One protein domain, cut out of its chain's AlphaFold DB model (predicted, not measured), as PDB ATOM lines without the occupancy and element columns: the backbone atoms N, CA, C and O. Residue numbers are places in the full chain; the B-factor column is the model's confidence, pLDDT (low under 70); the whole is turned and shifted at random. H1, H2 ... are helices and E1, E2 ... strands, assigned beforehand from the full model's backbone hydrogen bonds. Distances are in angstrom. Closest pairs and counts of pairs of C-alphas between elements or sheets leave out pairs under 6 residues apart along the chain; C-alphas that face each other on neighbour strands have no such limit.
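This is residues 141 to 285 of the 299 residues of the protein "Mg2+ and Co2+ transporter CorB" of Prolixibacteraceae bacterium (UniProt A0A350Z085). Two small three-stranded sheets, E1 E2 E3 and E4 E5 E6, are partly face to face with their strands crossed. H1, H2 and H3 gather at the end of the first sheet away from the second, H4 and H5 lie towards the opposite end, and residues 278 to 285 stick out. The printed part has 145 residues, 64 of them, under half, in named elements of mixed class: five helices and six strands, in the order E1 H1 E2 E3 H2 H3 E4 H4 E5 E6 H5. Both sheets are mixed, and the whole is compact, with a radius of gyration of the C-alphas of 16.3 A and spans of 46 by 33 by 33 A.

Start with E2, residues 184 to 189, the inner strand between E1, residues 150 to 153, and E3, residues 195 to 200. E1 is parallel to E2, with N 151 and O 186 2.9 A apart; E2 and E3 form an antiparallel hairpin, with N 187 and O 197 2.8 A apart. H1, residues 172 to 178, is on this sheet at a height of 10.0 A; E1, H1 and E2 make a strand-helix-strand unit, parallel neighbour strands joined through a helix, with a right-handed crossover. H2, residues 201 to 210, only grazes the sheet and touches H1 at a steep tilt of 52 degrees, opposite ways, the closest C-alphas being those of Ile 177 and Ala 201, 6.4 A apart. H3, residues 217 to 220, touches H2, with the C-alphas of Phe 204 and Ala 220 closest at 5.6 A, and also only grazes the sheet. Now look at E5, residues 257 to 261, between E4, residues 225 to 227, and E6, residues 266 to 270. E4 and E5 are parallel, with N 227 and O 259 2.8 A apart; E5 and E6 form an antiparallel hairpin, with N 260 and O 267 2.9 A apart. H4, residues 234 to 238, only grazes this sheet and completes a second right-handed unit, E4, H4, E5. H5, residues 271 to 279, is not on the sheet. The two sheets make a sandwich, sheets face to face, with strands at 56 degrees. Each O i to N i+4 pair in H1, H2, H4 and H5 is within hydrogen-bond range; H3 is too short for one.

Find C-alpha 150 at (3.367, -31.931, 48.108), where E1 begins. E2 runs 16.1 A, E3 14.6 A, E6 13.6 A and H2 13.5 A. H5 runs 12.2 A to C-alpha 279 at (18.877, -50.558, 30.888).

The printed part has no cut. The links E1 to H1 and H4 to E5 are long. Confidence is under 70 at residues 241 to 255 and 284 to 285.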
ATOM      1  N   GLU A 141      19.666 -38.618  39.871       86.31
ATOM      2  CA  GLU A 141      18.648 -39.524  39.334       86.31
ATOM      3  C   GLU A 141      17.268 -39.250  39.940       86.31
ATOM      4  O   GLU A 141      17.111 -38.504  40.911       86.31
ATOM      5  N   GLY A 142      16.256 -39.867  39.332       87.00
ATOM      6  CA  GLY A 142      14.853 -39.664  39.666       87.00
ATOM      7  C   GLY A 142      14.288 -38.341  39.160       87.00
ATOM      8  O   GLY A 142      14.982 -37.484  38.603       87.00
ATOM      9  N   GLU A 143      12.991 -38.173  39.376       90.56
ATOM     10  CA  GLU A 143      12.250 -36.998  38.937       90.56
ATOM     11  C   GLU A 143      12.256 -35.901  40.005       90.56
ATOM     12  O   GLU A 143      12.145 -36.169  41.203       90.56
ATOM     13  N   ILE A 144      12.310 -34.642  39.565       92.38
ATOM     14  CA  ILE A 144      12.064 -33.490  40.439       92.38
ATOM     15  C   ILE A 144      10.605 -33.532  40.907       92.38
ATOM     16  O   ILE A 144       9.682 -33.716  40.109       92.38
ATOM     17  N   ILE A 145      10.398 -33.348  42.209       94.50
ATOM     18  CA  ILE A 145       9.066 -33.359  42.815       94.50
ATOM     19  C   ILE A 145       8.327 -32.072  42.432       94.50
ATOM     20  O   ILE A 145       8.816 -30.970  42.674       94.50
ATOM     21  N   ASP A 146       7.124 -32.207  41.866       94.31
ATOM     22  CA  ASP A 146       6.254 -31.059  41.585       94.31
ATOM     23  C   ASP A 146       5.775 -30.466  42.923       94.31
ATOM     24  O   ASP A 146       5.208 -31.206  43.733       94.31
ATOM     25  N   PRO A 147       5.929 -29.156  43.185       93.31
ATOM     26  CA  PRO A 147       5.433 -28.531  44.412       93.31
ATOM     27  C   PRO A 147       3.938 -28.774  44.671       93.31
ATOM     28  O   PRO A 147       3.524 -28.884  45.821       93.31
ATOM     29  N   ARG A 148       3.123 -28.924  43.617       94.31
ATOM     30  CA  ARG A 148       1.688 -29.250  43.721       94.31
ATOM     31  C   ARG A 148       1.433 -30.699  44.135       94.31
ATOM     32  O   ARG A 148       0.328 -31.023  44.549       94.31
ATOM     33  N   SER A 149       2.430 -31.575  43.998       94.44
ATOM     34  CA  SER A 149       2.393 -32.948  44.516       94.44
ATOM     35  C   SER A 149       2.864 -33.048  45.967       94.44
ATOM     36  O   SER A 149       3.056 -34.154  46.454       94.44
ATOM     37  N   VAL A 150       3.045 -31.932  46.678       95.25
ATOM     38  CA  VAL A 150       3.367 -31.931  48.108       95.25
ATOM     39  C   VAL A 150       2.142 -31.461  48.886       95.25
ATOM     40  O   VAL A 150       1.625 -30.372  48.643       95.25
ATOM     41  N   LEU A 151       1.666 -32.288  49.815       94.62
ATOM     42  CA  LEU A 151       0.521 -31.984  50.668       94.62
ATOM     43  C   LEU A 151       0.908 -32.059  52.138       94.62
ATOM     44  O   LEU A 151       1.446 -33.056  52.615       94.62
ATOM     45  N   GLU A 152       0.561 -31.007  52.868       94.69
ATOM     46  CA  GLU A 152       0.716 -30.955  54.313       94.69
ATOM     47  C   GLU A 152      -0.517 -31.539  54.996       94.69
ATOM     48  O   GLU A 152      -1.637 -31.085  54.755       94.69
ATOM     49  N   LEU A 153      -0.302 -32.538  55.851       93.75
ATOM     50  CA  LEU A 153      -1.350 -33.174  56.642       93.75
ATOM     51  C   LEU A 153      -0.905 -33.315  58.103       93.75
ATOM     52  O   LEU A 153       0.294 -33.431  58.370       93.75
ATOM     53  N   PRO A 154      -1.847 -33.333  59.059       94.00
ATOM     54  CA  PRO A 154      -1.546 -33.745  60.423       94.00
ATOM     55  C   PRO A 154      -1.205 -35.241  60.464       94.00
ATOM     56  O   PRO A 154      -1.823 -36.053  59.774       94.00
ATOM     57  N   PHE A 155      -0.219 -35.612  61.283       92.62
ATOM     58  CA  PHE A 155       0.165 -37.007  61.506       92.62
ATOM     59  C   PHE A 155      -0.047 -37.404  62.965       92.62
ATOM     60  O   PHE A 155       0.455 -36.755  63.880       92.62
ATOM     61  N   GLU A 156      -0.714 -38.534  63.181       89.38
ATOM     62  CA  GLU A 156      -0.892 -39.135  64.502       89.38
ATOM     63  C   GLU A 156      -0.304 -40.544  64.515       89.38
ATOM     64  O   GLU A 156      -0.600 -41.373  63.653       89.38
ATOM     65  N   LYS A 157       0.571 -40.830  65.490       85.94
ATOM     66  CA  LYS A 157       1.261 -42.132  65.629       85.94
ATOM     67  C   LYS A 157       1.930 -42.612  64.324       85.94
ATOM     68  O   LYS A 157       1.973 -43.807  64.037       85.94
ATOM     69  N   GLY A 158       2.443 -41.675  63.521       82.44
ATOM     70  CA  GLY A 158       3.117 -41.957  62.250       82.44
ATOM     71  C   GLY A 158       2.192 -42.301  61.075       82.44
ATOM     72  O   GLY A 158       2.682 -42.801  60.064       82.44
ATOM     73  N   LYS A 159       0.880 -42.053  61.189       88.38
ATOM     74  CA  LYS A 159      -0.098 -42.193  60.099       88.38
ATOM     75  C   LYS A 159      -0.712 -40.824  59.759       88.38
ATOM     76  O   LYS A 159      -0.960 -40.046  60.680       88.38
ATOM     77  N   PRO A 160      -0.956 -40.520  58.472       92.12
ATOM     78  CA  PRO A 160      -1.595 -39.276  58.065       92.12
ATOM     79  C   PRO A 160      -3.066 -39.291  58.471       92.12
ATOM     80  O   PRO A 160      -3.773 -40.280  58.256       92.12
ATOM     81  N   VAL A 161      -3.528 -38.177  59.024       93.12
ATOM     82  CA  VAL A 161      -4.937 -37.932  59.311       93.12
ATOM     83  C   VAL A 161      -5.510 -37.146  58.137       93.12
ATOM     84  O   VAL A 161      -5.181 -35.982  57.912       93.12
ATOM     85  N   PHE A 162      -6.337 -37.822  57.344       91.69
ATOM     86  CA  PHE A 162      -6.997 -37.219  56.193       91.69
ATOM     87  C   PHE A 162      -8.136 -36.305  56.665       91.69
ATOM     88  O   PHE A 162      -8.871 -36.687  57.579       91.69
ATOM     89  N   PRO A 163      -8.308 -35.114  56.060       91.12
ATOM     90  CA  PRO A 163      -9.465 -34.276  56.342       91.12
ATOM     91  C   PRO A 163     -10.752 -34.987  55.909       91.12
ATOM     92  O   PRO A 163     -10.715 -35.909  55.096       91.12
ATOM     93  N   ALA A 164     -11.900 -34.539  56.417       89.19
ATOM     94  CA  ALA A 164     -13.176 -34.969  55.861       89.19
ATOM     95  C   ALA A 164     -13.262 -34.523  54.392       89.19
ATOM     96  O   ALA A 164     -12.992 -33.362  54.082       89.19
ATOM     97  N   PHE A 165     -13.610 -35.455  53.510       90.31
ATOM     98  CA  PHE A 165     -13.805 -35.212  52.085       90.31
ATOM     99  C   PHE A 165     -15.047 -35.955  51.606       90.31
ATOM    100  O   PHE A 165     -15.428 -36.987  52.167       90.31
ATOM    101  N   GLU A 166     -15.658 -35.441  50.549       88.38
ATOM    102  CA  GLU A 166     -16.761 -36.107  49.870       88.38
ATOM    103  C   GLU A 166     -16.245 -36.898  48.665       88.38
ATOM    104  O   GLU A 166     -15.319 -36.484  47.969       88.38
ATOM    105  N   ALA A 167     -16.852 -38.054  48.393       87.25
ATOM    106  CA  ALA A 167     -16.486 -38.917  47.270       87.25
ATOM    107  C   ALA A 167     -17.056 -38.393  45.936       87.25
ATOM    108  O   ALA A 167     -17.795 -39.087  45.243       87.25
ATOM    109  N   ASN A 168     -16.746 -37.147  45.581       88.31
ATOM    110  CA  ASN A 168     -17.173 -36.523  44.332       88.31
ATOM    111  C   ASN A 168     -16.043 -35.702  43.697       88.31
ATOM    112  O   ASN A 168     -15.062 -35.345  44.339       88.31
ATOM    113  N   THR A 169     -16.171 -35.399  42.406       87.12
ATOM    114  CA  THR A 169     -15.140 -34.665  41.655       87.12
ATOM    115  C   THR A 169     -15.032 -33.193  42.042       87.12
ATOM    116  O   THR A 169     -14.058 -32.544  41.664       87.12
ATOM    117  N   GLU A 170     -16.012 -32.660  42.771       91.31
ATOM    118  CA  GLU A 170     -16.048 -31.259  43.175       91.31
ATOM    119  C   GLU A 170     -15.306 -30.982  44.484       91.31
ATOM    120  O   GLU A 170     -14.928 -29.830  44.722       91.31
ATOM    121  N   ASP A 171     -15.026 -32.025  45.267       93.38
ATOM    122  CA  ASP A 171     -14.325 -31.951  46.541       93.38
ATOM    123  C   ASP A 171     -12.939 -31.287  46.417       93.38
ATOM    124  O   ASP A 171     -12.093 -31.635  45.585       93.38
ATOM    125  N   ASN A 172     -12.691 -30.305  47.288       92.69
ATOM    126  CA  ASN A 172     -11.472 -29.500  47.264       92.69
ATOM    127  C   ASN A 172     -10.215 -30.311  47.601       92.69
ATOM    128  O   ASN A 172      -9.133 -30.014  47.087       92.69
ATOM    129  N   PHE A 173     -10.324 -31.307  48.479       93.06
ATOM    130  CA  PHE A 173      -9.199 -32.152  48.857       93.06
ATOM    131  C   PHE A 173      -8.838 -33.118  47.722       93.06
ATOM    132  O   PHE A 173      -7.663 -33.224  47.360       93.06
ATOM    133  N   LEU A 174      -9.834 -33.736  47.079       93.00
ATOM    134  CA  LEU A 174      -9.612 -34.600  45.916       93.00
ATOM    135  C   LEU A 174      -9.037 -33.818  44.724       93.00
ATOM    136  O   LEU A 174      -8.079 -34.279  44.096       93.00
ATOM    137  N   LYS A 175      -9.527 -32.596  44.467       93.12
ATOM    138  CA  LYS A 175      -8.946 -31.685  43.463       93.12
ATOM    139  C   LYS A 175      -7.481 -31.355  43.755       93.12
ATOM    140  O   LYS A 175      -6.672 -31.354  42.830       93.12
ATOM    141  N   LYS A 176      -7.112 -31.122  45.022       92.88
ATOM    142  CA  LYS A 176      -5.711 -30.885  45.422       92.88
ATOM    143  C   LYS A 176      -4.814 -32.091  45.140       92.88
ATOM    144  O   LYS A 176      -3.721 -31.907  44.618       92.88
ATOM    145  N   ILE A 177      -5.279 -33.307  45.426       93.38
ATOM    146  CA  ILE A 177      -4.539 -34.539  45.105       93.38
ATOM    147  C   ILE A 177      -4.347 -34.679  43.589       93.38
ATOM    148  O   ILE A 177      -3.252 -35.003  43.129       93.38
ATOM    149  N   ALA A 178      -5.388 -34.397  42.806       93.62
ATOM    150  CA  ALA A 178      -5.340 -34.493  41.350       93.62
ATOM    151  C   ALA A 178      -4.530 -33.364  40.677       93.62
ATOM    152  O   ALA A 178      -4.064 -33.541  39.552       93.62
ATOM    153  N   ALA A 179      -4.330 -32.223  41.346       92.31
ATOM    154  CA  ALA A 179      -3.796 -30.993  40.751       92.31
ATOM    155  C   ALA A 179      -2.409 -31.137  40.101       92.31
ATOM    156  O   ALA A 179      -2.106 -30.440  39.131       92.31
ATOM    157  N   SER A 180      -1.559 -32.020  40.632       90.56
ATOM    158  CA  SER A 180      -0.217 -32.256  40.084       90.56
ATOM    159  C   SER A 180      -0.214 -33.148  38.839       90.56
ATOM    160  O   SER A 180       0.737 -33.109  38.061       90.56
ATOM    161  N   GLY A 181      -1.238 -33.993  38.661       92.31
ATOM    162  CA  GLY A 181      -1.253 -35.063  37.657       92.31
ATOM    163  C   GLY A 181      -0.171 -36.139  37.849       92.31
ATOM    164  O   GLY A 181      -0.042 -37.033  37.012       92.31
ATOM    165  N   LYS A 182       0.623 -36.073  38.925       93.50
ATOM    166  CA  LYS A 182       1.695 -37.027  39.219       93.50
ATOM    167  C   LYS A 182       1.138 -38.257  39.935       93.50
ATOM    168  O   LYS A 182       0.156 -38.190  40.669       93.50
ATOM    169  N   LYS A 183       1.796 -39.405  39.739       93.25
ATOM    170  CA  LYS A 183       1.432 -40.668  40.407       93.25
ATOM    171  C   LYS A 183       1.570 -40.568  41.928       93.25
ATOM    172  O   LYS A 183       0.738 -41.105  42.655       93.25
ATOM    173  N   TRP A 184       2.641 -39.927  42.381       94.94
ATOM    174  CA  TRP A 184       3.028 -39.864  43.782       94.94
ATOM    175  C   TRP A 184       2.800 -38.466  44.336       94.94
ATOM    176  O   TRP A 184       3.275 -37.493  43.759       94.94
ATOM    177  N   ILE A 185       2.097 -38.395  45.465       96.25
ATOM    178  CA  ILE A 185       1.892 -37.172  46.239       96.25
ATOM    179  C   ILE A 185       2.630 -37.326  47.563       96.25
ATOM    180  O   ILE A 185       2.371 -38.265  48.312       96.25
ATOM    181  N   ILE A 186       3.562 -36.434  47.862       96.12
ATOM    182  CA  ILE A 186       4.351 -36.483  49.086       96.12
ATOM    183  C   ILE A 186       3.563 -35.848  50.219       96.12
ATOM    184  O   ILE A 186       3.184 -34.682  50.149       96.12
ATOM    185  N   LEU A 187       3.339 -36.625  51.270       95.38
ATOM    186  CA  LEU A 187       2.678 -36.183  52.483       95.38
ATOM    187  C   LEU A 187       3.738 -35.722  53.480       95.38
ATOM    188  O   LEU A 187       4.555 -36.522  53.952       95.38
ATOM    189  N   THR A 188       3.718 -34.432  53.789       94.94
ATOM    190  CA  THR A 188       4.576 -33.817  54.800       94.94
ATOM    191  C   THR A 188       3.784 -33.565  56.073       94.94
ATOM    192  O   THR A 188       2.616 -33.180  56.016       94.94
ATOM    193  N   ASP A 189       4.420 -33.752  57.223       93.38
ATOM    194  CA  ASP A 189       3.806 -33.426  58.505       93.38
ATOM    195  C   ASP A 189       3.710 -31.904  58.686       93.38
ATOM    196  O   ASP A 189       4.679 -31.175  58.477       93.38
ATOM    197  N   GLN A 190       2.531 -31.421  59.071       89.62
ATOM    198  CA  GLN A 190       2.251 -29.998  59.252       89.62
ATOM    199  C   GLN A 190       3.143 -29.347  60.323       89.62
ATOM    200  O   GLN A 190       3.506 -28.177  60.175       89.62
ATOM    201  N   LEU A 191       3.507 -30.090  61.376       87.12
ATOM    202  CA  LEU A 191       4.331 -29.579  62.476       87.12
ATOM    203  C   LEU A 191       5.813 -29.548  62.102       87.12
ATOM    204  O   LEU A 191       6.465 -28.513  62.216       87.12
ATOM    205  N   SER A 192       6.354 -30.682  61.652       86.56
ATOM    206  CA  SER A 192       7.784 -30.799  61.352       86.56
ATOM    207  C   SER A 192       8.177 -30.324  59.952       86.56
ATOM    208  O   SER A 192       9.368 -30.153  59.697       86.56
ATOM    209  N   LYS A 193       7.210 -30.144  59.039       88.00
ATOM    210  CA  LYS A 193       7.404 -29.860  57.600       88.00
ATOM    211  C   LYS A 193       8.262 -30.896  56.865       88.00
ATOM    212  O   LYS A 193       8.712 -30.660  55.743       88.00
ATOM    213  N   LYS A 194       8.487 -32.063  57.475       91.38
ATOM    214  CA  LYS A 194       9.282 -33.151  56.901       91.38
ATOM    215  C   LYS A 194       8.391 -34.120  56.130       91.38
ATOM    216  O   LYS A 194       7.244 -34.331  56.528       91.38
ATOM    217  N   PRO A 195       8.897 -34.736  55.048       93.19
ATOM    218  CA  PRO A 195       8.172 -35.793  54.361       93.19
ATOM    219  C   PRO A 195       8.026 -36.986  55.305       93.19
ATOM    220  O   PRO A 195       8.953 -37.330  56.036       93.19
ATOM    221  N   CYS A 196       6.856 -37.612  55.301       91.25
ATOM    222  CA  CYS A 196       6.578 -38.778  56.137       91.25
ATOM    223  C   CYS A 196       6.090 -39.966  55.307       91.25
ATOM    224  O   CYS A 196       6.479 -41.100  55.581       91.25
ATOM    225  N   MET A 197       5.259 -39.724  54.290       92.31
ATOM    226  CA  MET A 197       4.695 -40.773  53.433       92.31
ATOM    227  C   MET A 197       4.527 -40.295  51.990       92.31
ATOM    228  O   MET A 197       4.546 -39.098  51.720       92.31
ATOM    229  N   ALA A 198       4.336 -41.233  51.065       93.31
ATOM    230  CA  ALA A 198       3.965 -40.952  49.681       93.31
ATOM    231  C   ALA A 198       2.622 -41.622  49.359       93.31
ATOM    232  O   ALA A 198       2.459 -42.823  49.549       93.31
ATOM    233  N   LEU A 199       1.649 -40.856  48.881       93.94
ATOM    234  CA  LEU A 199       0.328 -41.324  48.479       93.94
ATOM    235  C   LEU A 199       0.312 -41.642  46.980       93.94
ATOM    236  O   LEU A 199       0.702 -40.815  46.157       93.94
ATOM    237  N   ASN A 200      -0.190 -42.820  46.617       94.00
ATOM    238  CA  ASN A 200      -0.477 -43.185  45.233       94.00
ATOM    239  C   ASN A 200      -1.808 -42.545  44.799       94.00
ATOM    240  O   ASN A 200      -2.881 -43.086  45.080       94.00
ATOM    241  N   ALA A 201      -1.744 -41.393  44.126       94.50
ATOM    242  CA  ALA A 201      -2.925 -40.622  43.734       94.50
ATOM    243  C   ALA A 201      -3.893 -41.405  42.828       94.50
ATOM    244  O   ALA A 201      -5.080 -41.441  43.152       94.50
ATOM    245  N   PRO A 202      -3.447 -42.088  41.752       93.69
ATOM    246  CA  PRO A 202      -4.349 -42.882  40.920       93.69
ATOM    247  C   PRO A 202      -5.081 -43.977  41.699       93.69
ATOM    248  O   PRO A 202      -6.281 -44.163  41.514       93.69
ATOM    249  N   LEU A 203      -4.380 -44.694  42.588       92.19
ATOM    250  CA  LEU A 203      -4.993 -45.734  43.415       92.19
ATOM    251  C   LEU A 203      -6.010 -45.139  44.395       92.19
ATOM    252  O   LEU A 203      -7.113 -45.666  44.529       92.19
ATOM    253  N   PHE A 204      -5.644 -44.036  45.048       92.81
ATOM    254  CA  PHE A 204      -6.484 -43.329  46.009       92.81
ATOM    255  C   PHE A 204      -7.769 -42.792  45.365       92.81
ATOM    256  O   PHE A 204      -8.867 -43.153  45.782       92.81
ATOM    257  N   LEU A 205      -7.634 -41.990  44.303       92.88
ATOM    258  CA  LEU A 205      -8.758 -41.356  43.612       92.88
ATOM    259  C   LEU A 205      -9.690 -42.393  42.984       92.88
ATOM    260  O   LEU A 205     -10.905 -42.283  43.118       92.88
ATOM    261  N   ARG A 206      -9.134 -43.433  42.346       91.94
ATOM    262  CA  ARG A 206      -9.934 -44.509  41.744       91.94
ATOM    263  C   ARG A 206     -10.791 -45.220  42.786       91.94
ATOM    264  O   ARG A 206     -11.965 -45.453  42.533       91.94
ATOM    265  N   ASN A 207     -10.219 -45.573  43.935       91.56
ATOM    266  CA  ASN A 207     -10.955 -46.319  44.954       91.56
ATOM    267  C   ASN A 207     -12.005 -45.462  45.673       91.56
ATOM    268  O   ASN A 207     -13.006 -46.009  46.115       91.56
ATOM    269  N   ILE A 208     -11.805 -44.147  45.786       90.56
ATOM    270  CA  ILE A 208     -12.794 -43.246  46.402       90.56
ATOM    271  C   ILE A 208     -13.934 -42.913  45.440       90.56
ATOM    272  O   ILE A 208     -15.086 -42.922  45.850       90.56
ATOM    273  N   LEU A 209     -13.627 -42.622  44.172       90.31
ATOM    274  CA  LEU A 209     -14.630 -42.170  43.201       90.31
ATOM    275  C   LEU A 209     -15.397 -43.321  42.540       90.31
ATOM    276  O   LEU A 209     -16.534 -43.127  42.124       90.31
ATOM    277  N   LEU A 210     -14.770 -44.494  42.393       88.75
ATOM    278  CA  LEU A 210     -15.339 -45.644  41.674       88.75
ATOM    279  C   LEU A 210     -15.472 -46.903  42.541       88.75
ATOM    280  O   LEU A 210     -15.948 -47.924  42.051       88.75
ATOM    281  N   GLY A 211     -14.982 -46.887  43.782       80.62
ATOM    282  CA  GLY A 211     -14.990 -48.067  44.641       80.62
ATOM    283  C   GLY A 211     -16.357 -48.342  45.259       80.62
ATOM    284  O   GLY A 211     -17.093 -47.428  45.623       80.62
ATOM    285  N   GLU A 212     -16.667 -49.624  45.434       70.50
ATOM    286  CA  GLU A 212     -17.819 -50.068  46.214       70.50
ATOM    287  C   GLU A 212     -17.387 -50.256  47.679       70.50
ATOM    288  O   GLU A 212     -16.593 -51.141  48.004       70.50
ATOM    289  N   GLY A 213     -17.885 -49.400  48.576       73.75
ATOM    290  CA  GLY A 213     -17.671 -49.501  50.026       73.75
ATOM    291  C   GLY A 213     -16.658 -48.514  50.620       73.75
ATOM    292  O   GLY A 213     -16.185 -47.582  49.975       73.75
ATOM    293  N   VAL A 214     -16.344 -48.701  51.908       77.56
ATOM    294  CA  VAL A 214     -15.456 -47.806  52.668       77.56
ATOM    295  C   VAL A 214     -13.994 -48.133  52.354       77.56
ATOM    296  O   VAL A 214     -13.429 -49.102  52.867       77.56
ATOM    297  N   PHE A 215     -13.362 -47.318  51.511       82.56
ATOM    298  CA  PHE A 215     -11.927 -47.409  51.246       82.56
ATOM    299  C   PHE A 215     -11.128 -46.737  52.368       82.56
ATOM    300  O   PHE A 215     -11.407 -45.601  52.731       82.56
ATOM    301  N   ASN A 216     -10.104 -47.417  52.895       86.69
ATOM    302  CA  ASN A 216      -9.166 -46.815  53.845       86.69
ATOM    303  C   ASN A 216      -8.042 -46.080  53.078       86.69
ATOM    304  O   ASN A 216      -7.207 -46.760  52.472       86.69
ATOM    305  N   PRO A 217      -7.957 -44.733  53.162       87.94
ATOM    306  CA  PRO A 217      -6.899 -43.910  52.564       87.94
ATOM    307  C   PRO A 217      -5.470 -44.409  52.774       87.94
ATOM    308  O   PRO A 217      -4.623 -44.312  51.885       87.94
ATOM    309  N   ILE A 218      -5.202 -44.973  53.953       88.44
ATOM    310  CA  ILE A 218      -3.863 -45.391  54.374       88.44
ATOM    311  C   ILE A 218      -3.342 -46.525  53.480       88.44
ATOM    312  O   ILE A 218      -2.141 -46.604  53.251       88.44
ATOM    313  N   LYS A 219      -4.227 -47.344  52.888       87.81
ATOM    314  CA  LYS A 219      -3.839 -48.425  51.962       87.81
ATOM    315  C   LYS A 219      -3.204 -47.922  50.663       87.81
ATOM    316  O   LYS A 219      -2.559 -48.700  49.972       87.81
ATOM    317  N   ALA A 220      -3.410 -46.653  50.306       90.19
ATOM    318  CA  ALA A 220      -2.748 -46.031  49.159       90.19
ATOM    319  C   ALA A 220      -1.438 -45.317  49.539       90.19
ATOM    320  O   ALA A 220      -0.796 -44.731  48.666       90.19
ATOM    321  N   CYS A 221      -1.052 -45.322  50.820       90.44
ATOM    322  CA  CYS A 221       0.143 -44.650  51.314       90.44
ATOM    323  C   CYS A 221       1.318 -45.628  51.438       90.44
ATOM    324  O   CYS A 221       1.195 -46.699  52.021       90.44
ATOM    325  N   HIS A 222       2.481 -45.205  50.957       88.69
ATOM    326  CA  HIS A 222       3.752 -45.919  51.016       88.69
ATOM    327  C   HIS A 222       4.709 -45.194  51.969       88.69
ATOM    328  O   HIS A 222       4.621 -43.970  52.129       88.69
ATOM    329  N   LYS A 223       5.634 -45.930  52.604       88.25
ATOM    330  CA  LYS A 223       6.692 -45.324  53.428       88.25
ATOM    331  C   LYS A 223       7.984 -45.223  52.617       88.25
ATOM    332  O   LYS A 223       8.647 -46.240  52.422       88.25
ATOM    333  N   PRO A 224       8.367 -44.018  52.172       90.31
ATOM    334  CA  PRO A 224       9.597 -43.844  51.427       90.31
ATOM    335  C   PRO A 224      10.826 -43.939  52.336       90.31
ATOM    336  O   PRO A 224      10.778 -43.642  53.533       90.31
ATOM    337  N   LEU A 225      11.960 -44.288  51.740       89.25
ATOM    338  CA  LEU A 225      13.276 -44.077  52.320       89.25
ATOM    339  C   LEU A 225      13.683 -42.616  52.099       89.25
ATOM    340  O   LEU A 225      13.931 -42.195  50.972       89.25
ATOM    341  N   ILE A 226      13.729 -41.837  53.177       90.31
ATOM    342  CA  ILE A 226      14.045 -40.406  53.120       90.31
ATOM    343  C   ILE A 226      15.553 -40.208  53.267       90.31
ATOM    344  O   ILE A 226      16.175 -40.734  54.193       90.31
ATOM    345  N   ILE A 227      16.129 -39.424  52.363       89.88
ATOM    346  CA  ILE A 227      17.549 -39.097  52.308       89.88
ATOM    347  C   ILE A 227      17.684 -37.586  52.277       89.88
ATOM    348  O   ILE A 227      17.190 -36.929  51.367       89.88
ATOM    349  N   CYS A 228      18.388 -37.049  53.264       86.25
ATOM    350  CA  CYS A 228      18.622 -35.611  53.393       86.25
ATOM    351  C   CYS A 228      20.100 -35.236  53.241       86.25
ATOM    352  O   CYS A 228      20.447 -34.073  53.395       86.25
ATOM    353  N   ARG A 229      20.987 -36.213  53.005       82.38
ATOM    354  CA  ARG A 229      22.429 -35.976  52.888       82.38
ATOM    355  C   ARG A 229      22.831 -35.960  51.417       82.38
ATOM    356  O   ARG A 229      22.505 -36.892  50.683       82.38
ATOM    357  N   GLU A 230      23.545 -34.918  51.009       72.56
ATOM    358  CA  GLU A 230      23.943 -34.700  49.610       72.56
ATOM    359  C   GLU A 230      25.037 -35.656  49.119       72.56
ATOM    360  O   GLU A 230      25.165 -35.892  47.920       72.56
ATOM    361  N   ASP A 231      25.816 -36.219  50.045       72.81
ATOM    362  CA  ASP A 231      26.927 -37.145  49.799       72.81
ATOM    363  C   ASP A 231      26.475 -38.599  49.586       72.81
ATOM    364  O   ASP A 231      27.298 -39.492  49.389       72.81
ATOM    365  N   SER A 232      25.168 -38.860  49.632       80.69
ATOM    366  CA  SER A 232      24.638 -40.219  49.532       80.69
ATOM    367  C   SER A 232      24.666 -40.731  48.091       80.69
ATOM    368  O   SER A 232      24.098 -40.128  47.175       80.69
ATOM    369  N   ASN A 233      25.290 -41.892  47.910       85.00
ATOM    370  CA  ASN A 233      25.298 -42.644  46.662       85.00
ATOM    371  C   ASN A 233      24.215 -43.735  46.649       85.00
ATOM    372  O   ASN A 233      23.718 -44.149  47.702       85.00
ATOM    373  N   PHE A 234      23.854 -44.212  45.457       81.81
ATOM    374  CA  PHE A 234      22.845 -45.265  45.299       81.81
ATOM    375  C   PHE A 234      23.210 -46.546  46.049       81.81
ATOM    376  O   PHE A 234      22.349 -47.088  46.742       81.81
ATOM    377  N   GLY A 235      24.467 -46.994  45.998       77.00
ATOM    378  CA  GLY A 235      24.901 -48.233  46.657       77.00
ATOM    379  C   GLY A 235      24.587 -48.266  48.159       77.00
ATOM    380  O   GLY A 235      23.990 -49.219  48.672       77.00
ATOM    381  N   SER A 236      24.869 -47.174  48.883       78.12
ATOM    382  CA  SER A 236      24.573 -47.074  50.325       78.12
ATOM    383  C   SER A 236      23.075 -47.082  50.664       78.12
ATOM    384  O   SER A 236      22.683 -47.296  51.818       78.12
ATOM    385  N   VAL A 237      22.229 -46.831  49.670       80.25
ATOM    386  CA  VAL A 237      20.788 -46.627  49.810       80.25
ATOM    387  C   VAL A 237      20.006 -47.841  49.353       80.25
ATOM    388  O   VAL A 237      19.054 -48.221  50.034       80.25
ATOM    389  N   LEU A 238      20.461 -48.519  48.300       75.44
ATOM    390  CA  LEU A 238      19.938 -49.816  47.876       75.44
ATOM    391  C   LEU A 238      20.027 -50.847  49.008       75.44
ATOM    392  O   LEU A 238      19.057 -51.553  49.261       75.44
ATOM    393  N   ASN A 239      21.115 -50.840  49.786       73.06
ATOM    394  CA  ASN A 239      21.270 -51.699  50.970       73.06
ATOM    395  C   ASN A 239      20.222 -51.454  52.074       73.06
ATOM    396  O   ASN A 239      20.064 -52.275  52.977       73.06
ATOM    397  N   LYS A 240      19.509 -50.322  52.033       73.88
ATOM    398  CA  LYS A 240      18.457 -49.961  52.998       73.88
ATOM    399  C   LYS A 240      17.049 -50.223  52.460       73.88
ATOM    400  O   LYS A 240      16.092 -50.139  53.237       73.88
ATOM    401  N   LEU A 241      16.907 -50.531  51.168       68.94
ATOM    402  CA  LEU A 241      15.643 -50.970  50.590       68.94
ATOM    403  C   LEU A 241      15.363 -52.388  51.091       68.94
ATOM    404  O   LEU A 241      16.047 -53.348  50.746       68.94
ATOM    405  N   THR A 242      14.377 -52.524  51.972       57.06
ATOM    406  CA  THR A 242      13.973 -53.825  52.508       57.06
ATOM    407  C   THR A 242      12.879 -54.401  51.617       57.06
ATOM    408  O   THR A 242      11.812 -53.807  51.499       57.06
ATOM    409  N   VAL A 243      13.132 -55.562  51.010       55.88
ATOM    410  CA  VAL A 243      12.100 -56.334  50.303       55.88
ATOM    411  C   VAL A 243      11.428 -57.254  51.318       55.88
ATOM    412  O   VAL A 243      11.877 -58.378  51.554       55.88
ATOM    413  N   GLU A 244      10.369 -56.779  51.968       52.47
ATOM    414  CA  GLU A 244       9.554 -57.646  52.818       52.47
ATOM    415  C   GLU A 244       8.676 -58.544  51.933       52.47
ATOM    416  O   GLU A 244       7.923 -58.090  51.072       52.47
ATOM    417  N   LYS A 245       8.797 -59.867  52.095       46.69
ATOM    418  CA  LYS A 245       7.938 -60.818  51.378       46.69
ATOM    419  C   LYS A 245       6.499 -60.638  51.856       46.69
ATOM    420  O   LYS A 245       6.239 -60.781  53.048       46.69
ATOM    421  N   ARG A 246       5.581 -60.403  50.908       47.53
ATOM    422  CA  ARG A 246       4.123 -60.314  51.112       47.53
ATOM    423  C   ARG A 246       3.641 -61.410  52.064       47.53
ATOM    424  O   ARG A 246       3.478 -62.560  51.654       47.53
ATOM    425  N   LYS A 247       3.388 -61.063  53.325       43.31
ATOM    426  CA  LYS A 247       2.551 -61.891  54.188       43.31
ATOM    427  C   LYS A 247       1.102 -61.590  53.841       43.31
ATOM    428  O   LYS A 247       0.671 -60.443  53.820       43.31
ATOM    429  N   SER A 248       0.376 -62.655  53.530       47.59
ATOM    430  CA  SER A 248      -1.080 -62.672  53.459       47.59
ATOM    431  C   SER A 248      -1.662 -62.020  54.717       47.59
ATOM    432  O   SER A 248      -1.461 -62.547  55.808       47.59
ATOM    433  N   GLY A 249      -2.387 -60.911  54.563       48.06
ATOM    434  CA  GLY A 249      -3.399 -60.498  55.536       48.06
ATOM    435  C   GLY A 249      -3.389 -59.051  56.018       48.06
ATOM    436  O   GLY A 249      -4.483 -58.532  56.194       48.06
ATOM    437  N   ASP A 250      -2.248 -58.382  56.224       44.12
ATOM    438  CA  ASP A 250      -2.291 -57.060  56.876       44.12
ATOM    439  C   ASP A 250      -1.038 -56.190  56.657       44.12
ATOM    440  O   ASP A 250       0.080 -56.701  56.660       44.12
ATOM    441  N   ASP A 251      -1.279 -54.887  56.454       45.53
ATOM    442  CA  ASP A 251      -0.354 -53.745  56.303       45.53
ATOM    443  C   ASP A 251       0.902 -53.938  55.415       45.53
ATOM    444  O   ASP A 251       2.025 -54.106  55.890       45.53
ATOM    445  N   VAL A 252       0.737 -53.797  54.090       47.97
ATOM    446  CA  VAL A 252       1.865 -53.684  53.145       47.97
ATOM    447  C   VAL A 252       2.478 -52.288  53.252       47.97
ATOM    448  O   VAL A 252       1.929 -51.309  52.749       47.97
ATOM    449  N   ILE A 253       3.625 -52.201  53.917       51.28
ATOM    450  CA  ILE A 253       4.501 -51.033  53.904       51.28
ATOM    451  C   ILE A 253       5.750 -51.427  53.117       51.28
ATOM    452  O   ILE A 253       6.735 -51.892  53.684       51.28
ATOM    453  N   ASP A 254       5.704 -51.234  51.803       60.50
ATOM    454  CA  ASP A 254       6.874 -51.417  50.951       60.50
ATOM    455  C   ASP A 254       7.734 -50.142  51.011       60.50
ATOM    456  O   ASP A 254       7.232 -49.027  50.844       60.50
ATOM    457  N   LYS A 255       9.039 -50.286  51.273       62.84
ATOM    458  CA  LYS A 255      10.028 -49.215  51.055       62.84
ATOM    459  C   LYS A 255      10.489 -49.266  49.600       62.84
ATOM    460  O   LYS A 255      11.640 -49.586  49.326       62.84
ATOM    461  N   ASP A 256       9.574 -49.019  48.668       74.38
ATOM    462  CA  ASP A 256       9.816 -49.074  47.218       74.38
ATOM    463  C   ASP A 256      10.124 -47.700  46.594       74.38
ATOM    464  O   ASP A 256      10.390 -47.592  45.395       74.38
ATOM    465  N   LEU A 257      10.112 -46.650  47.417       87.62
ATOM    466  CA  LEU A 257      10.339 -45.265  47.023       87.62
ATOM    467  C   LEU A 257      11.487 -44.660  47.815       87.62
ATOM    468  O   LEU A 257      11.576 -44.837  49.030       87.62
ATOM    469  N   ILE A 258      12.315 -43.878  47.139       91.38
ATOM    470  CA  ILE A 258      13.352 -43.061  47.756       91.38
ATOM    471  C   ILE A 258      12.970 -41.597  47.550       91.38
ATOM    472  O   ILE A 258      12.645 -41.175  46.439       91.38
ATOM    473  N   LEU A 259      13.009 -40.817  48.628       92.88
ATOM    474  CA  LEU A 259      12.864 -39.368  48.572       92.88
ATOM    475  C   LEU A 259      14.193 -38.724  48.920       92.88
ATOM    476  O   LEU A 259      14.651 -38.814  50.058       92.88
ATOM    477  N   TYR A 260      14.777 -38.042  47.946       93.31
ATOM    478  CA  TYR A 260      15.844 -37.092  48.201       93.31
ATOM    479  C   TYR A 260      15.201 -35.762  48.585       93.31
ATOM    480  O   TYR A 260      14.451 -35.181  47.800       93.31
ATOM    481  N   TRP A 261      15.428 -35.319  49.816       92.81
ATOM    482  CA  TRP A 261      14.731 -34.179  50.394       92.81
ATOM    483  C   TRP A 261      15.718 -33.237  51.071       92.81
ATOM    484  O   TRP A 261      16.105 -33.447  52.224       92.81
ATOM    485  N   THR A 262      16.103 -32.198  50.336       90.88
ATOM    486  CA  THR A 262      16.942 -31.093  50.808       90.88
ATOM    487  C   THR A 262      16.203 -29.766  50.631       90.88
ATOM    488  O   THR A 262      15.138 -29.721  50.003       90.88
ATOM    489  N   ASP A 263      16.737 -28.691  51.210       86.25
ATOM    490  CA  ASP A 263      16.149 -27.356  51.068       86.25
ATOM    491  C   ASP A 263      16.300 -26.815  49.637       86.25
ATOM    492  O   ASP A 263      15.414 -26.111  49.154       86.25
ATOM    493  N   GLU A 264      17.376 -27.198  48.940       86.88
ATOM    494  CA  GLU A 264      17.651 -26.790  47.558       86.88
ATOM    495  C   GLU A 264      16.865 -27.617  46.536       86.88
ATOM    496  O   GLU A 264      16.250 -27.068  45.621       86.88
ATOM    497  N   GLU A 265      16.868 -28.945  46.688       89.31
ATOM    498  CA  GLU A 265      16.291 -29.851  45.700       89.31
ATOM    499  C   GLU A 265      15.532 -31.023  46.337       89.31
ATOM    500  O   GLU A 265      15.940 -31.619  47.343       89.31
ATOM    501  N   LYS A 266      14.403 -31.370  45.713       93.19
ATOM    502  CA  LYS A 266      13.518 -32.462  46.123       93.19
ATOM    503  C   LYS A 266      13.285 -33.389  44.943       93.19
ATOM    504  O   LYS A 266      12.755 -32.959  43.917       93.19
ATOM    505  N   ARG A 267      13.658 -34.659  45.093       93.19
ATOM    506  CA  ARG A 267      13.522 -35.681  44.050       93.19
ATOM    507  C   ARG A 267      12.866 -36.941  44.578       93.19
ATOM    508  O   ARG A 267      13.066 -37.329  45.730       93.19
ATOM    509  N   ILE A 268      12.097 -37.579  43.710       93.00
ATOM    510  CA  ILE A 268      11.529 -38.900  43.932       93.00
ATOM    511  C   ILE A 268      12.206 -39.891  42.995       93.00
ATOM    512  O   ILE A 268      12.298 -39.667  41.791       93.00
ATOM    513  N   ILE A 269      12.675 -40.990  43.567       91.06
ATOM    514  CA  ILE A 269      13.315 -42.085  42.848       91.06
ATOM    515  C   ILE A 269      12.507 -43.346  43.126       91.06
ATOM    516  O   ILE A 269      12.192 -43.680  44.272       91.06
ATOM    517  N   THR A 270      12.165 -44.045  42.059       88.62
ATOM    518  CA  THR A 270      11.360 -45.261  42.057       88.62
ATOM    519  C   THR A 270      12.165 -46.428  41.488       88.62
ATOM    520  O   THR A 270      13.215 -46.248  40.870       88.62
ATOM    521  N   GLY A 271      11.650 -47.651  41.637       83.38
ATOM    522  CA  GLY A 271      12.248 -48.820  40.984       83.38
ATOM    523  C   GLY A 271      12.350 -48.693  39.458       83.38
ATOM    524  O   GLY A 271      13.265 -49.260  38.866       83.38
ATOM    525  N   SER A 272      11.461 -47.920  38.822       83.56
ATOM    526  CA  SER A 272      11.521 -47.671  37.379       83.56
ATOM    527  C   SER A 272      12.732 -46.830  36.987       83.56
ATOM    528  O   SER A 272      13.317 -47.105  35.948       83.56
ATOM    529  N   ASP A 273      13.135 -45.866  37.815       85.81
ATOM    530  CA  ASP A 273      14.300 -45.014  37.550       85.81
ATOM    531  C   ASP A 273      15.602 -45.821  37.661       85.81
ATOM    532  O   ASP A 273      16.488 -45.726  36.814       85.81
ATOM    533  N   ILE A 274      15.684 -46.699  38.670       84.44
ATOM    534  CA  ILE A 274      16.812 -47.630  38.836       84.44
ATOM    535  C   ILE A 274      16.890 -48.583  37.639       84.44
ATOM    536  O   ILE A 274      17.965 -48.808  37.081       84.44
ATOM    537  N   LEU A 275      15.749 -49.141  37.225       85.25
ATOM    538  CA  LEU A 275      15.688 -50.029  36.070       85.25
ATOM    539  C   LEU A 275      16.049 -49.297  34.774       85.25
ATOM    540  O   LEU A 275      16.783 -49.847  33.957       85.25
ATOM    541  N   GLU A 276      15.557 -48.073  34.582       84.94
ATOM    542  CA  GLU A 276      15.901 -47.244  33.429       84.94
ATOM    543  C   GLU A 276      17.412 -47.062  33.343       84.94
ATOM    544  O   GLU A 276      17.987 -47.333  32.291       84.94
ATOM    545  N   TYR A 277      18.054 -46.687  34.454       85.69
ATOM    546  CA  TYR A 277      19.503 -46.552  34.522       85.69
ATOM    547  C   TYR A 277      20.223 -47.845  34.113       85.69
ATOM    548  O   TYR A 277      21.079 -47.822  33.227       85.69
ATOM    549  N   LEU A 278      19.841 -48.985  34.700       87.19
ATOM    550  CA  LEU A 278      20.445 -50.287  34.397       87.19
ATOM    551  C   LEU A 278      20.273 -50.701  32.929       87.19
ATOM    552  O   LEU A 278      21.131 -51.394  32.383       87.19
ATOM    553  N   MET A 279      19.198 -50.253  32.283       86.88
ATOM    554  CA  MET A 279      18.877 -50.558  30.888       86.88
ATOM    555  C   MET A 279      19.423 -49.532  29.885       86.88
ATOM    556  O   MET A 279      19.269 -49.734  28.671       86.88
ATOM    557  N   ARG A 280      20.069 -48.446  30.342       84.25
ATOM    558  CA  ARG A 280      20.702 -47.458  29.453       84.25
ATOM    559  C   ARG A 280      21.707 -48.161  28.543       84.25
ATOM    560  O   ARG A 280      22.507 -48.979  28.992       84.25
ATOM    561  N   ASN A 281      21.650 -47.842  27.251       80.62
ATOM    562  CA  ASN A 281      22.458 -48.450  26.182       80.62
ATOM    563  C   ASN A 281      22.207 -49.950  25.910       80.62
ATOM    564  O   ASN A 281      22.872 -50.520  25.052       80.62
ATOM    565  N   ILE A 282      21.222 -50.573  26.569       82.94
ATOM    566  CA  ILE A 282      20.757 -51.942  26.284       82.94
ATOM    567  C   ILE A 282      19.415 -51.895  25.549       82.94
ATOM    568  O   ILE A 282      19.231 -52.518  24.502       82.94
ATOM    569  N   ALA A 283      18.459 -51.141  26.096       74.69
ATOM    570  CA  ALA A 283      17.146 -50.980  25.492       74.69
ATOM    571  C   ALA A 283      17.199 -49.981  24.324       74.69
ATOM    572  O   ALA A 283      17.731 -48.878  24.445       74.69
ATOM    573  N   LYS A 284      16.592 -50.341  23.185       62.25
ATOM    574  CA  LYS A 284      16.384 -49.404  22.074       62.25
ATOM    575  C   LYS A 284      15.355 -48.358  22.497       62.25
ATOM    576  O   LYS A 284      14.174 -48.671  22.638       62.25
ATOM    577  N   VAL A 285      15.795 -47.120  22.691       57.81
ATOM    578  CA  VAL A 285      14.899 -46.012  23.023       57.81
ATOM    579  C   VAL A 285      14.113 -45.613  21.769       57.81
ATOM    580  O   VAL A 285      14.703 -45.240  20.755       57.81
TER     581      VAL A 285